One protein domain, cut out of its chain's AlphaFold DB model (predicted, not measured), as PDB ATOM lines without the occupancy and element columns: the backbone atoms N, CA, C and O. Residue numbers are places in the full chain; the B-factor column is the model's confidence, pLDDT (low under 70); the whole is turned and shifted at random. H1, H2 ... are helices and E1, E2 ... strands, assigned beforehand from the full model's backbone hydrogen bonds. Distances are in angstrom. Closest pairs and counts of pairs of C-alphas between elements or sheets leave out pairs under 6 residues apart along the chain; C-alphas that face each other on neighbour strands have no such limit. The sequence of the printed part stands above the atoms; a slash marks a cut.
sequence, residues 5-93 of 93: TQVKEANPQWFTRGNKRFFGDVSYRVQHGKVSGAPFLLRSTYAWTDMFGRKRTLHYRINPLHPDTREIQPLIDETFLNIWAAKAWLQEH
ATOM      1  N   THR A   5      32.705   1.928  29.214       96.31
ATOM      2  CA  THR A   5      31.711   0.896  29.542       96.31
ATOM      3  C   THR A   5      30.468   1.035  28.667       96.31
ATOM      4  O   THR A   5      30.113   0.082  27.986       96.31
ATOM      5  N   GLN A   6      29.905   2.244  28.570       95.94
ATOM      6  CA  GLN A   6      28.738   2.516  27.721       95.94
ATOM      7  C   GLN A   6      29.019   2.229  26.242       95.94
ATOM      8  O   GLN A   6      28.191   1.660  25.538       95.94
ATOM      9  N   VAL A   7      30.217   2.578  25.762       97.19
ATOM     10  CA  VAL A   7      30.625   2.288  24.379       97.19
ATOM     11  C   VAL A   7      30.719   0.777  24.134       97.19
ATOM     12  O   VAL A   7      30.319   0.301  23.073       97.19
ATOM     13  N   LYS A   8      31.222   0.005  25.107       96.50
ATOM     14  CA  LYS A   8      31.284  -1.461  25.016       96.50
ATOM     15  C   LYS A   8      29.903  -2.102  24.996       96.50
ATOM     16  O   LYS A   8      29.693  -3.020  24.212       96.50
ATOM     17  N   GLU A   9      28.994  -1.617  25.834       96.44
ATOM     18  CA  GLU A   9      27.609  -2.092  25.901       96.44
ATOM     19  C   GLU A   9      26.860  -1.832  24.592       96.44
ATOM     20  O   GLU A   9      26.179  -2.724  24.098       96.44
ATOM     21  N   ALA A  10      27.058  -0.657  23.984       96.81
ATOM     22  CA  ALA A  10      26.456  -0.311  22.697       96.81
ATOM     23  C   ALA A  10      27.071  -1.071  21.504       96.81
ATOM     24  O   ALA A  10      26.436  -1.208  20.466       96.81
ATOM     25  N   ASN A  11      28.305  -1.580  21.628       96.38
ATOM     26  CA  ASN A  11      29.043  -2.194  20.514       96.38
ATOM     27  C   ASN A  11      29.716  -3.519  20.934       96.38
ATOM     28  O   ASN A  11      30.937  -3.677  20.787       96.38
ATOM     29  N   PRO A  12      28.956  -4.504  21.450       93.69
ATOM     30  CA  PRO A  12      29.511  -5.673  22.136       93.69
ATOM     31  C   PRO A  12      30.406  -6.526  21.232       93.69
ATOM     32  O   PRO A  12      31.423  -7.062  21.676       93.69
ATOM     33  N   GLN A  13      30.077  -6.605  19.941       93.38
ATOM     34  CA  GLN A  13      30.847  -7.380  18.970       93.38
ATOM     35  C   GLN A  13      32.245  -6.806  18.736       93.38
ATOM     36  O   GLN A  13      33.179  -7.549  18.428       93.38
ATOM     37  N   TRP A  14      32.440  -5.500  18.913       93.31
ATOM     38  CA  TRP A  14      33.709  -4.877  18.556       93.31
ATOM     39  C   TRP A  14      34.819  -5.143  19.570       93.31
ATOM     40  O   TRP A  14      35.977  -5.321  19.199       93.31
ATOM     41  N   PHE A  15      34.456  -5.263  20.847       93.94
ATOM     42  CA  PHE A  15      35.397  -5.439  21.956       93.94
ATOM     43  C   PHE A  15      35.655  -6.905  22.322       93.94
ATOM     44  O   PHE A  15      36.166  -7.204  23.405       93.94
ATOM     45  N   THR A  16      35.331  -7.831  21.419       94.50
ATOM     46  CA  THR A  16      35.654  -9.248  21.588       94.50
ATOM     47  C   THR A  16      37.161  -9.483  21.485       94.50
ATOM     48  O   THR A  16      37.898  -8.754  20.815       94.50
ATOM     49  N   ARG A  17      37.651 -10.556  22.117       93.50
ATOM     50  CA  ARG A  17      39.066 -10.958  22.009       93.50
ATOM     51  C   ARG A  17      39.477 -11.228  20.556       93.50
ATOM     52  O   ARG A  17      40.608 -10.919  20.185       93.50
ATOM     53  N   GLY A  18      38.564 -11.784  19.755       94.19
ATOM     54  CA  GLY A  18      38.766 -12.045  18.329       94.19
ATOM     55  C   GLY A  18      38.995 -10.758  17.542       94.19
ATOM     56  O   GLY A  18      40.043 -10.611  16.916       94.19
ATOM     57  N   ASN A  19      38.086  -9.788  17.664       91.62
ATOM     58  CA  ASN A  19      38.217  -8.508  16.967       91.62
ATOM     59  C   ASN A  19      39.416  -7.700  17.454       91.62
ATOM     60  O   ASN A  19      40.161  -7.165  16.639       91.62
ATOM     61  N   LYS A  20      39.686  -7.698  18.763       92.88
ATOM     62  CA  LYS A  20      40.889  -7.059  19.309       92.88
ATOM     63  C   LYS A  20      42.171  -7.611  18.671       92.88
ATOM     64  O   LYS A  20      43.066  -6.842  18.334       92.88
ATOM     65  N   ARG A  21      42.256  -8.935  18.472       91.44
ATOM     66  CA  ARG A  21      43.389  -9.579  17.786       91.44
ATOM     67  C   ARG A  21      43.417  -9.242  16.296       91.44
ATOM     68  O   ARG A  21      44.484  -8.908  15.797       91.44
ATOM     69  N   PHE A  22      42.274  -9.325  15.617       90.06
ATOM     70  CA  PHE A  22      42.152  -9.044  14.185       90.06
ATOM     71  C   PHE A  22      42.593  -7.617  13.845       90.06
ATOM     72  O   PHE A  22      43.431  -7.417  12.974       90.06
ATOM     73  N   PHE A  23      42.101  -6.632  14.594       88.75
ATOM     74  CA  PHE A  23      42.475  -5.233  14.409       88.75
ATOM     75  C   PHE A  23      43.835  -4.868  15.016       88.75
ATOM     76  O   PHE A  23      44.230  -3.716  14.920       88.75
ATOM     77  N   GLY A  24      44.548  -5.793  15.670       92.62
ATOM     78  CA  GLY A  24      45.833  -5.497  16.315       92.62
ATOM     79  C   GLY A  24      45.750  -4.488  17.470       92.62
ATOM     80  O   GLY A  24      46.764  -3.879  17.828       92.62
ATOM     81  N   ASP A  25      44.563  -4.304  18.051       94.25
ATOM     82  CA  ASP A  25      44.297  -3.301  19.077       94.25
ATOM     83  C   ASP A  25      44.865  -3.723  20.439       94.25
ATOM     84  O   ASP A  25      44.707  -4.852  20.910       94.25
ATOM     85  N   VAL A  26      45.489  -2.778  21.132       94.38
ATOM     86  CA  VAL A  26      46.115  -2.984  22.445       94.38
ATOM     87  C   VAL A  26      45.207  -2.478  23.553       94.38
ATOM     88  O   VAL A  26      44.913  -3.194  24.516       94.38
ATOM     89  N   SER A  27      44.734  -1.243  23.413       94.50
ATOM     90  CA  SER A  27      43.881  -0.586  24.397       94.50
ATOM     91  C   SER A  27      42.956   0.443  23.760       94.50
ATOM     92  O   SER A  27      43.246   0.979  22.685       94.50
ATOM     93  N   TYR A  28      41.865   0.710  24.471       96.00
ATOM     94  CA  TYR A  28      40.787   1.613  24.094       96.00
ATOM     95  C   TYR A  28      40.636   2.690  25.161       96.00
ATOM     96  O   TYR A  28      40.724   2.389  26.356       96.00
ATOM     97  N   ARG A  29      40.380   3.929  24.748       95.75
ATOM     98  CA  ARG A  29      40.053   5.042  25.645       95.75
ATOM     99  C   ARG A  29      38.969   5.894  25.014       95.75
ATOM    100  O   ARG A  29      39.034   6.166  23.825       95.75
ATOM    101  N   VAL A  30      38.018   6.344  25.819       96.38
ATOM    102  CA  VAL A  30      37.104   7.403  25.396       96.38
ATOM    103  C   VAL A  30      37.746   8.741  25.738       96.38
ATOM    104  O   VAL A  30      38.318   8.895  26.820       96.38
ATOM    105  N   GLN A  31      37.712   9.666  24.791       95.44
ATOM    106  CA  GLN A  31      38.144  11.051  24.951       95.44
ATOM    107  C   GLN A  31      37.049  11.968  24.416       95.44
ATOM    108  O   GLN A  31      36.198  11.530  23.640       95.44
ATOM    109  N   HIS A  32      37.077  13.228  24.832       93.88
ATOM    110  CA  HIS A  32      36.115  14.230  24.397       93.88
ATOM    111  C   HIS A  32      36.838  15.374  23.712       93.88
ATOM    112  O   HIS A  32      37.890  15.807  24.188       93.88
ATOM    113  N   GLY A  33      36.251  15.835  22.611       92.38
ATOM    114  CA  GLY A  33      36.673  17.034  21.913       92.38
ATOM    115  C   GLY A  33      36.692  18.218  22.869       92.38
ATOM    116  O   GLY A  33      35.722  18.421  23.607       92.38
ATOM    117  N   LYS A  34      37.784  18.986  22.922       88.56
ATOM    118  CA  LYS A  34      37.882  20.089  23.899       88.56
ATOM    119  C   LYS A  34      36.896  21.213  23.578       88.56
ATOM    120  O   LYS A  34      36.340  21.807  24.498       88.56
ATOM    121  N   VAL A  35      36.707  21.497  22.289       86.56
ATOM    122  CA  VAL A  35      35.835  22.572  21.801       86.56
ATOM    123  C   VAL A  35      34.413  22.062  21.577       86.56
ATOM    124  O   VAL A  35      33.463  22.677  22.052       86.56
ATOM    125  N   SER A  36      34.257  20.925  20.896       88.00
ATOM    126  CA  SER A  36      32.940  20.382  20.541       88.00
ATOM    127  C   SER A  36      32.251  19.621  21.679       88.00
ATOM    128  O   SER A  36      31.036  19.436  21.656       88.00
ATOM    129  N   GLY A  37      33.014  19.109  22.651       90.88
ATOM    130  CA  GLY A  37      32.525  18.139  23.633       90.88
ATOM    131  C   GLY A  37      32.183  16.766  23.035       90.88
ATOM    132  O   GLY A  37      31.694  15.890  23.758       90.88
ATOM    133  N   ALA A  38      32.429  16.556  21.736       93.19
ATOM    134  CA  ALA A  38      32.049  15.342  21.035       93.19
ATOM    135  C   ALA A  38      32.835  14.132  21.571       93.19
ATOM    136  O   ALA A  38      34.022  14.244  21.882       93.19
ATOM    137  N   PRO A  39      32.195  12.966  21.741       96.19
ATOM    138  CA  PRO A  39      32.863  11.765  22.220       96.19
ATOM    139  C   PRO A  39      33.611  11.051  21.087       96.19
ATOM    140  O   PRO A  39      33.082  10.842  19.998       96.19
ATOM    141  N   PHE A  40      34.815  10.576  21.386       97.25
ATOM    142  CA  PHE A  40      35.656   9.819  20.465       97.25
ATOM    143  C   PHE A  40      36.214   8.570  21.143       97.25
ATOM    144  O   PHE A  40      36.582   8.586  22.321       97.25
ATOM    145  N   LEU A  41      36.330   7.485  20.382       97.06
ATOM    146  CA  LEU A  41      37.086   6.307  20.765       97.06
ATOM    147  C   LEU A  41      38.502   6.396  20.201       97.06
ATOM    148  O   LEU A  41      38.731   6.280  18.999       97.06
ATOM    149  N   LEU A  42      39.461   6.511  21.107       96.69
ATOM    150  CA  LEU A  42      40.877   6.412  20.818       96.69
ATOM    151  C   LEU A  42      41.339   4.958  20.956       96.69
ATOM    152  O   LEU A  42      41.185   4.328  22.009       96.69
ATOM    153  N   ARG A  43      41.953   4.439  19.897       95.88
ATOM    154  CA  ARG A  43      42.458   3.069  19.798       95.88
ATOM    155  C   ARG A  43      43.967   3.103  19.677       95.88
ATOM    156  O   ARG A  43      44.491   3.668  18.729       95.88
ATOM    157  N   SER A  44      44.661   2.487  20.624       96.00
ATOM    158  CA  SER A  44      46.091   2.187  20.469       96.00
ATOM    159  C   SER A  44      46.231   0.842  19.775       96.00
ATOM    160  O   SER A  44      45.636  -0.140  20.226       96.00
ATOM    161  N   THR A  45      46.974   0.794  18.678       95.06
ATOM    162  CA  THR A  45      46.988  -0.376  17.807       95.06
ATOM    163  C   THR A  45      48.330  -0.554  17.113       95.06
ATOM    164  O   THR A  45      49.096   0.390  16.923       95.06
ATOM    165  N   TYR A  46      48.614  -1.806  16.776       93.56
ATOM    166  CA  TYR A  46      49.730  -2.197  15.926       93.56
ATOM    167  C   TYR A  46      49.286  -2.519  14.500       93.56
ATOM    168  O   TYR A  46      50.119  -2.970  13.709       93.56
ATOM    169  N   ALA A  47      47.996  -2.336  14.191       87.56
ATOM    170  CA  ALA A  47      47.402  -2.711  12.917       87.56
ATOM    171  C   ALA A  47      48.281  -2.262  11.754       87.56
ATOM    172  O   ALA A  47      48.620  -1.087  11.656       87.56
ATOM    173  N   TRP A  48      48.635  -3.189  10.870       82.75
ATOM    174  CA  TRP A  48      49.287  -2.869   9.599       82.75
ATOM    175  C   TRP A  48      50.692  -2.242   9.708       82.75
ATOM    176  O   TRP A  48      51.268  -1.854   8.696       82.75
ATOM    177  N   THR A  49      51.274  -2.138  10.908       84.75
ATOM    178  CA  THR A  49      52.579  -1.473  11.098       84.75
ATOM    179  C   THR A  49      53.779  -2.334  10.754       84.75
ATOM    180  O   THR A  49      54.852  -1.814  10.460       84.75
ATOM    181  N   ASP A  50      53.598  -3.645  10.794       82.75
ATOM    182  CA  ASP A  50      54.586  -4.658  10.445       82.75
ATOM    183  C   ASP A  50      54.418  -5.187   9.016       82.75
ATOM    184  O   ASP A  50      55.140  -6.089   8.586       82.75
ATOM    185  N   MET A  51      53.503  -4.594   8.240       82.69
ATOM    186  CA  MET A  51      53.381  -4.911   6.823       82.69
ATOM    187  C   MET A  51      54.690  -4.613   6.090       82.69
ATOM    188  O   MET A  51      55.408  -3.660   6.404       82.69
ATOM    189  N   PHE A  52      54.980  -5.434   5.080       86.81
ATOM    190  CA  PHE A  52      56.160  -5.293   4.221       86.81
ATOM    191  C   PHE A  52      57.495  -5.379   4.982       86.81
ATOM    192  O   PHE A  52      58.458  -4.697   4.637       86.81
ATOM    193  N   GLY A  53      57.553  -6.198   6.039       85.06
ATOM    194  CA  GLY A  53      58.781  -6.436   6.810       85.06
ATOM    195  C   GLY A  53      59.208  -5.257   7.686       85.06
ATOM    196  O   GLY A  53      60.339  -5.223   8.172       85.06
ATOM    197  N   ARG A  54      58.325  -4.271   7.888       86.12
ATOM    198  CA  ARG A  54      58.603  -3.120   8.749       86.12
ATOM    199  C   ARG A  54      58.570  -3.521  10.221       86.12
ATOM    200  O   ARG A  54      57.924  -4.484  10.628       86.12
ATOM    201  N   LYS A  55      59.272  -2.751  11.052       88.75
ATOM    202  CA  LYS A  55      59.214  -2.935  12.502       88.75
ATOM    203  C   LYS A  55      57.819  -2.561  12.999       88.75
ATOM    204  O   LYS A  55      57.351  -1.449  12.764       88.75
ATOM    205  N   ARG A  56      57.207  -3.465  13.762       90.00
ATOM    206  CA  ARG A  56      55.945  -3.226  14.464       90.00
ATOM    207  C   ARG A  56      56.048  -1.972  15.339       90.00
ATOM    208  O   ARG A  56      56.920  -1.886  16.206       90.00
ATOM    209  N   THR A  57      55.150  -1.016  15.128       91.69
ATOM    210  CA  THR A  57      55.119   0.266  15.848       91.69
ATOM    211  C   THR A  57      53.737   0.513  16.428       91.69
ATOM    212  O   THR A  57      52.725   0.163  15.831       91.69
ATOM    213  N   LEU A  58      53.680   1.064  17.639       93.75
ATOM    214  CA  LEU A  58      52.407   1.433  18.247       93.75
ATOM    215  C   LEU A  58      51.971   2.784  17.683       93.75
ATOM    216  O   LEU A  58      52.739   3.740  17.753       93.75
ATOM    217  N   HIS A  59      50.743   2.875  17.187       94.44
ATOM    218  CA  HIS A  59      50.128   4.140  16.799       94.44
ATOM    219  C   HIS A  59      48.699   4.231  17.334       94.44
ATOM    220  O   HIS A  59      48.198   3.320  18.004       94.44
ATOM    221  N   TYR A  60      48.049   5.352  17.046       95.69
ATOM    222  CA  TYR A  60      46.701   5.641  17.490       95.69
ATOM    223  C   TYR A  60      45.773   5.892  16.305       95.69
ATOM    224  O   TYR A  60      46.158   6.504  15.310       95.69
ATOM    225  N   ARG A  61      44.545   5.397  16.438       95.25
ATOM    226  CA  ARG A  61      43.433   5.573  15.503       95.25
ATOM    227  C   ARG A  61      42.227   6.120  16.250       95.25
ATOM    228  O   ARG A  61      42.034   5.786  17.422       95.25
ATOM    229  N   ILE A  62      41.437   6.950  15.580       96.25
ATOM    230  CA  ILE A  62      40.283   7.623  16.180       96.25
ATOM    231  C   ILE A  62      39.023   7.224  15.427       96.25
ATOM    232  O   ILE A  62      38.952   7.317  14.206       96.25
ATOM    233  N   ASN A  63      38.018   6.803  16.180       96.81
ATOM    234  CA  ASN A  63      36.662   6.639  15.690       96.81
ATOM    235  C   ASN A  63      35.759   7.629  16.438       96.81
ATOM    236  O   ASN A  63      35.787   7.627  17.674       96.81
ATOM    237  N   PRO A  64      34.950   8.451  15.756       96.94
ATOM    238  CA  PRO A  64      33.913   9.222  16.422       96.94
ATOM    239  C   PRO A  64      32.875   8.288  17.051       96.94
ATOM    240  O   PRO A  64      32.705   7.133  16.643       96.94
ATOM    241  N   LEU A  65      32.193   8.787  18.073       97.25
ATOM    242  CA  LEU A  65      31.092   8.093  18.723       97.25
ATOM    243  C   LEU A  65      29.817   8.897  18.515       97.25
ATOM    244  O   LEU A  65      29.816  10.117  18.686       97.25
ATOM    245  N   HIS A  66      28.715   8.212  18.226       96.06
ATOM    246  CA  HIS A  66      27.422   8.877  18.197       96.06
ATOM    247  C   HIS A  66      27.132   9.508  19.581       96.06
ATOM    248  O   HIS A  66      27.307   8.839  20.614       96.06
ATOM    249  N   PRO A  67      26.705  10.784  19.646       91.94
ATOM    250  CA  PRO A  67      26.541  11.513  20.905       91.94
ATOM    251  C   PRO A  67      25.481  10.903  21.829       91.94
ATOM    252  O   PRO A  67      25.646  10.983  23.047       91.94
ATOM    253  N   ASP A  68      24.473  10.235  21.269       92.50
ATOM    254  CA  ASP A  68      23.411   9.585  22.049       92.50
ATOM    255  C   ASP A  68      23.599   8.068  22.174       92.50
ATOM    256  O   ASP A  68      23.736   7.557  23.284       92.50
ATOM    257  N   THR A  69      23.685   7.344  21.050       95.50
ATOM    258  CA  THR A  69      23.724   5.871  21.038       95.50
ATOM    259  C   THR A  69      25.070   5.277  21.449       95.50
ATOM    260  O   THR A  69      25.137   4.101  21.793       95.50
ATOM    261  N   ARG A  70      26.157   6.068  21.437       96.38
ATOM    262  CA  ARG A  70      27.545   5.593  21.637       96.38
ATOM    263  C   ARG A  70      27.999   4.556  20.612       96.38
ATOM    264  O   ARG A  70      29.049   3.937  20.798       96.38
ATOM    265  N   GLU A  71      27.242   4.379  19.538       96.56
ATOM    266  CA  GLU A  71      27.646   3.569  18.402       96.56
ATOM    267  C   GLU A  71      28.903   4.153  17.783       96.56
ATOM    268  O   GLU A  71      29.101   5.375  17.731       96.56
ATOM    269  N   ILE A  72      29.776   3.260  17.342       96.81
ATOM    270  CA  ILE A  72      31.038   3.684  16.776       96.81
ATOM    271  C   ILE A  72      30.851   3.998  15.300       96.81
ATOM    272  O   ILE A  72      30.415   3.168  14.506       96.81
ATOM    273  N   GLN A  73      31.230   5.223  14.956       96.75
ATOM    274  CA  GLN A  73      31.186   5.754  13.609       96.75
ATOM    275  C   GLN A  73      32.458   5.397  12.815       96.75
ATOM    276  O   GLN A  73      33.450   4.919  13.393       96.75
ATOM    277  N   PRO A  74      32.445   5.603  11.484       95.88
ATOM    278  CA  PRO A  74      33.574   5.293  10.618       95.88
ATOM    279  C   PRO A  74      34.907   5.858  11.115       95.88
ATOM    280  O   PRO A  74      34.974   6.904  11.756       95.88
ATOM    281  N   LEU A  75      35.977   5.115  10.834       94.50
ATOM    282  CA  LEU A  75      37.338   5.492  11.197       94.50
ATOM    283  C   LEU A  75      37.709   6.820  10.526       94.50
ATOM    284  O   LEU A  75      37.481   6.986   9.331       94.50
ATOM    285  N   ILE A  76      38.333   7.719  11.285       93.62
ATOM    286  CA  ILE A  76      38.998   8.891  10.714       93.62
ATOM    287  C   ILE A  76      40.252   8.398  10.003       93.62
ATOM    288  O   ILE A  76      41.075   7.725  10.632       93.62
ATOM    289  N   ASP A  77      40.386   8.707   8.712       91.00
ATOM    290  CA  ASP A  77      41.502   8.260   7.869       91.00
ATOM    291  C   ASP A  77      42.788   9.054   8.148       91.00
ATOM    292  O   ASP A  77      43.396   9.679   7.285       91.00
ATOM    293  N   GLU A  78      43.178   9.055   9.417       92.06
ATOM    294  CA  GLU A  78      44.377   9.676   9.936       92.06
ATOM    295  C   GLU A  78      45.020   8.726  10.947       92.06
ATOM    296  O   GLU A  78      44.360   8.063  11.757       92.06
ATOM    297  N   THR A  79      46.344   8.615  10.875       90.81
ATOM    298  CA  THR A  79      47.122   7.758  11.767       90.81
ATOM    299  C   THR A  79      48.035   8.621  12.618       90.81
ATOM    300  O   THR A  79      48.900   9.326  12.107       90.81
ATOM    301  N   PHE A  80      47.895   8.511  13.936       94.44
ATOM    302  CA  PHE A  80      48.648   9.323  14.884       94.44
ATOM    303  C   PHE A  80      49.802   8.511  15.470       94.44
ATOM    304  O   PHE A  80      49.591   7.515  16.162       94.44
ATOM    305  N   LEU A  81      51.040   8.950  15.239       92.12
ATOM    306  CA  LEU A  81      52.243   8.222  15.675       92.12
ATOM    307  C   LEU A  81      52.394   8.135  17.200       92.12
ATOM    308  O   LEU A  81      53.113   7.279  17.707       92.12
ATOM    309  N   ASN A  82      51.741   9.024  17.947       93.06
ATOM    310  CA  ASN A  82      51.769   9.022  19.403       93.06
ATOM    311  C   ASN A  82      50.472   9.606  19.993       93.06
ATOM    312  O   ASN A  82      49.657  10.209  19.295       93.06
ATOM    313  N   ILE A  83      50.296   9.434  21.306       92.81
ATOM    314  CA  ILE A  83      49.089   9.876  22.015       92.81
ATOM    315  C   ILE A  83      48.923  11.400  22.030       92.81
ATOM    316  O   ILE A  83      47.799  11.882  22.128       92.81
ATOM    317  N   TRP A  84      50.017  12.160  21.957       94.00
ATOM    318  CA  TRP A  84      49.974  13.619  21.988       94.00
ATOM    319  C   TRP A  84      49.418  14.179  20.688       94.00
ATOM    320  O   TRP A  84      48.549  15.040  20.747       94.00
ATOM    321  N   ALA A  85      49.826  13.622  19.544       94.75
ATOM    322  CA  ALA A  85      49.266  13.968  18.239       94.75
ATOM    323  C   ALA A  85      47.755  13.691  18.191       94.75
ATOM    324  O   ALA A  85      46.977  14.572  17.842       94.75
ATOM    325  N   ALA A  86      47.325  12.513  18.659       94.38
ATOM    326  CA  ALA A  86      45.902  12.189  18.735       94.38
ATOM    327  C   ALA A  86      45.128  13.138  19.668       94.38
ATOM    328  O   ALA A  86      44.009  13.538  19.371       94.38
ATOM    329  N   LYS A  87      45.714  13.519  20.810       92.81
ATOM    330  CA  LYS A  87      45.096  14.480  21.733       92.81
ATOM    331  C   LYS A  87      45.036  15.894  21.169       92.81
ATOM    332  O   LYS A  87      44.068  16.579  21.462       92.81
ATOM    333  N   ALA A  88      46.050  16.332  20.429       93.44
ATOM    334  CA  ALA A  88      46.054  17.636  19.773       93.44
ATOM    335  C   ALA A  88      44.931  17.708  18.733       93.44
ATOM    336  O   ALA A  88      44.131  18.633  18.774       93.44
ATOM    337  N   TRP A  89      44.781  16.657  17.924       94.19
ATOM    338  CA  TRP A  89      43.674  16.534  16.978       94.19
ATOM    339  C   TRP A  89      42.303  16.659  17.668       94.19
ATOM    340  O   TRP A  89      41.453  17.434  17.241       94.19
ATOM    341  N   LEU A  90      42.126  15.984  18.810       92.12
ATOM    342  CA  LEU A  90      40.918  16.073  19.645       92.12
ATOM    343  C   LEU A  90      40.724  17.435  20.339       92.12
ATOM    344  O   LEU A  90      39.695  17.664  20.961       92.12
ATOM    345  N   GLN A  91      41.708  18.333  20.348       89.50
ATOM    346  CA  GLN A  91      41.488  19.686  20.871       89.50
ATOM    347  C   GLN A  91      40.826  20.589  19.837       89.50
ATOM    348  O   GLN A  91      40.118  21.516  20.222       89.50
ATOM    349  N   GLU A  92      41.059  20.311  18.559       87.06
ATOM    350  CA  GLU A  92      40.548  21.081  17.425       87.06
ATOM    351  C   GLU A  92      39.173  20.584  16.951       87.06
ATOM    352  O   GLU A  92      38.444  21.336  16.307       87.06
ATOM    353  N   HIS A  93      38.812  19.348  17.309       83.31
ATOM    354  CA  HIS A  93      37.591  18.648  16.897       83.31
ATOM    355  C   HIS A  93      36.729  18.249  18.094       83.31
ATOM    356  O   HIS A  93      35.522  18.000  17.886       83.31
TER     357      HIS A  93
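This is residues 5 to 93 of the 93 residues of an uncharacterized protein of marine sediment metagenome (UniProt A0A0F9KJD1). A small, twisted sheet of three antiparallel strands makes the middle, with H3 covering one face and the short helices H1 and H2 at its rim, away from H3. The loop between E2 and E3 sticks out with residues 50 to 55, and a long stretch after E3 folds back to H3. The printed part has 89 residues, with H1, H2, E1, E2, E3 and H3 in that order along the chain. The sheet's order is E1, E2, E3; the class is mixed, with 43 residues, under half, in named elements. The whole is compact, with a radius of gyration of the C-alphas of 13.2 A and spans of 41 by 29 by 17 A.

H1, residues 5 to 10, begins at C-alpha 5 (31.711, 0.896, 29.542). H2 is residues 17 to 22. E1, residues 25 to 32, is 20.1 A long; E2, residues 39 to 45, 19.1 A; E3, residues 59 to 64, 17.0 A. H3, residues 83 to 92, is 14.8 A long and ends at C-alpha 92 (40.548, 21.081, 17.425).

E1, E2 and E3 form a meander, each strand the antiparallel neighbour of the one before. In the hairpin E1 and E2, N 29 and O 42 are 2.9 A apart, within hydrogen-bond range; in the hairpin E2 and E3, N 43 and O 61 are 2.8 A apart. The sheet is only just strongly twisted, its C-alphas up to 4.5 A off the best plane. H3 is on one face, giving two layers, a helix layer and a sheet; its height over the sheet is 8.9 A. It lies over E2 and runs along the strands, at 20 degrees to E2 on the local plane. The closest C-alphas of E3 and H3, Tyr 60 and Ile 83, are 6.6 A apart. H1 only grazes the sheet with residues 5 to 7, and H2 with residues 17 to 21. H1 and H2 are apart, and each is apart from H3. Every O i to N i+4 pair is within hydrogen-bond range in H1 and H2, and 5 of 6 in H3.

The C-alphas of Gly 53 and Asp 68, the two farthest apart, are 41.7 A apart. The printed part has no cut. The links E2 to E3, 13 residues, and E3 to H3, 18 residues, are long. The mean pLDDT of the printed part is 92.9, and no printed residue is under 70.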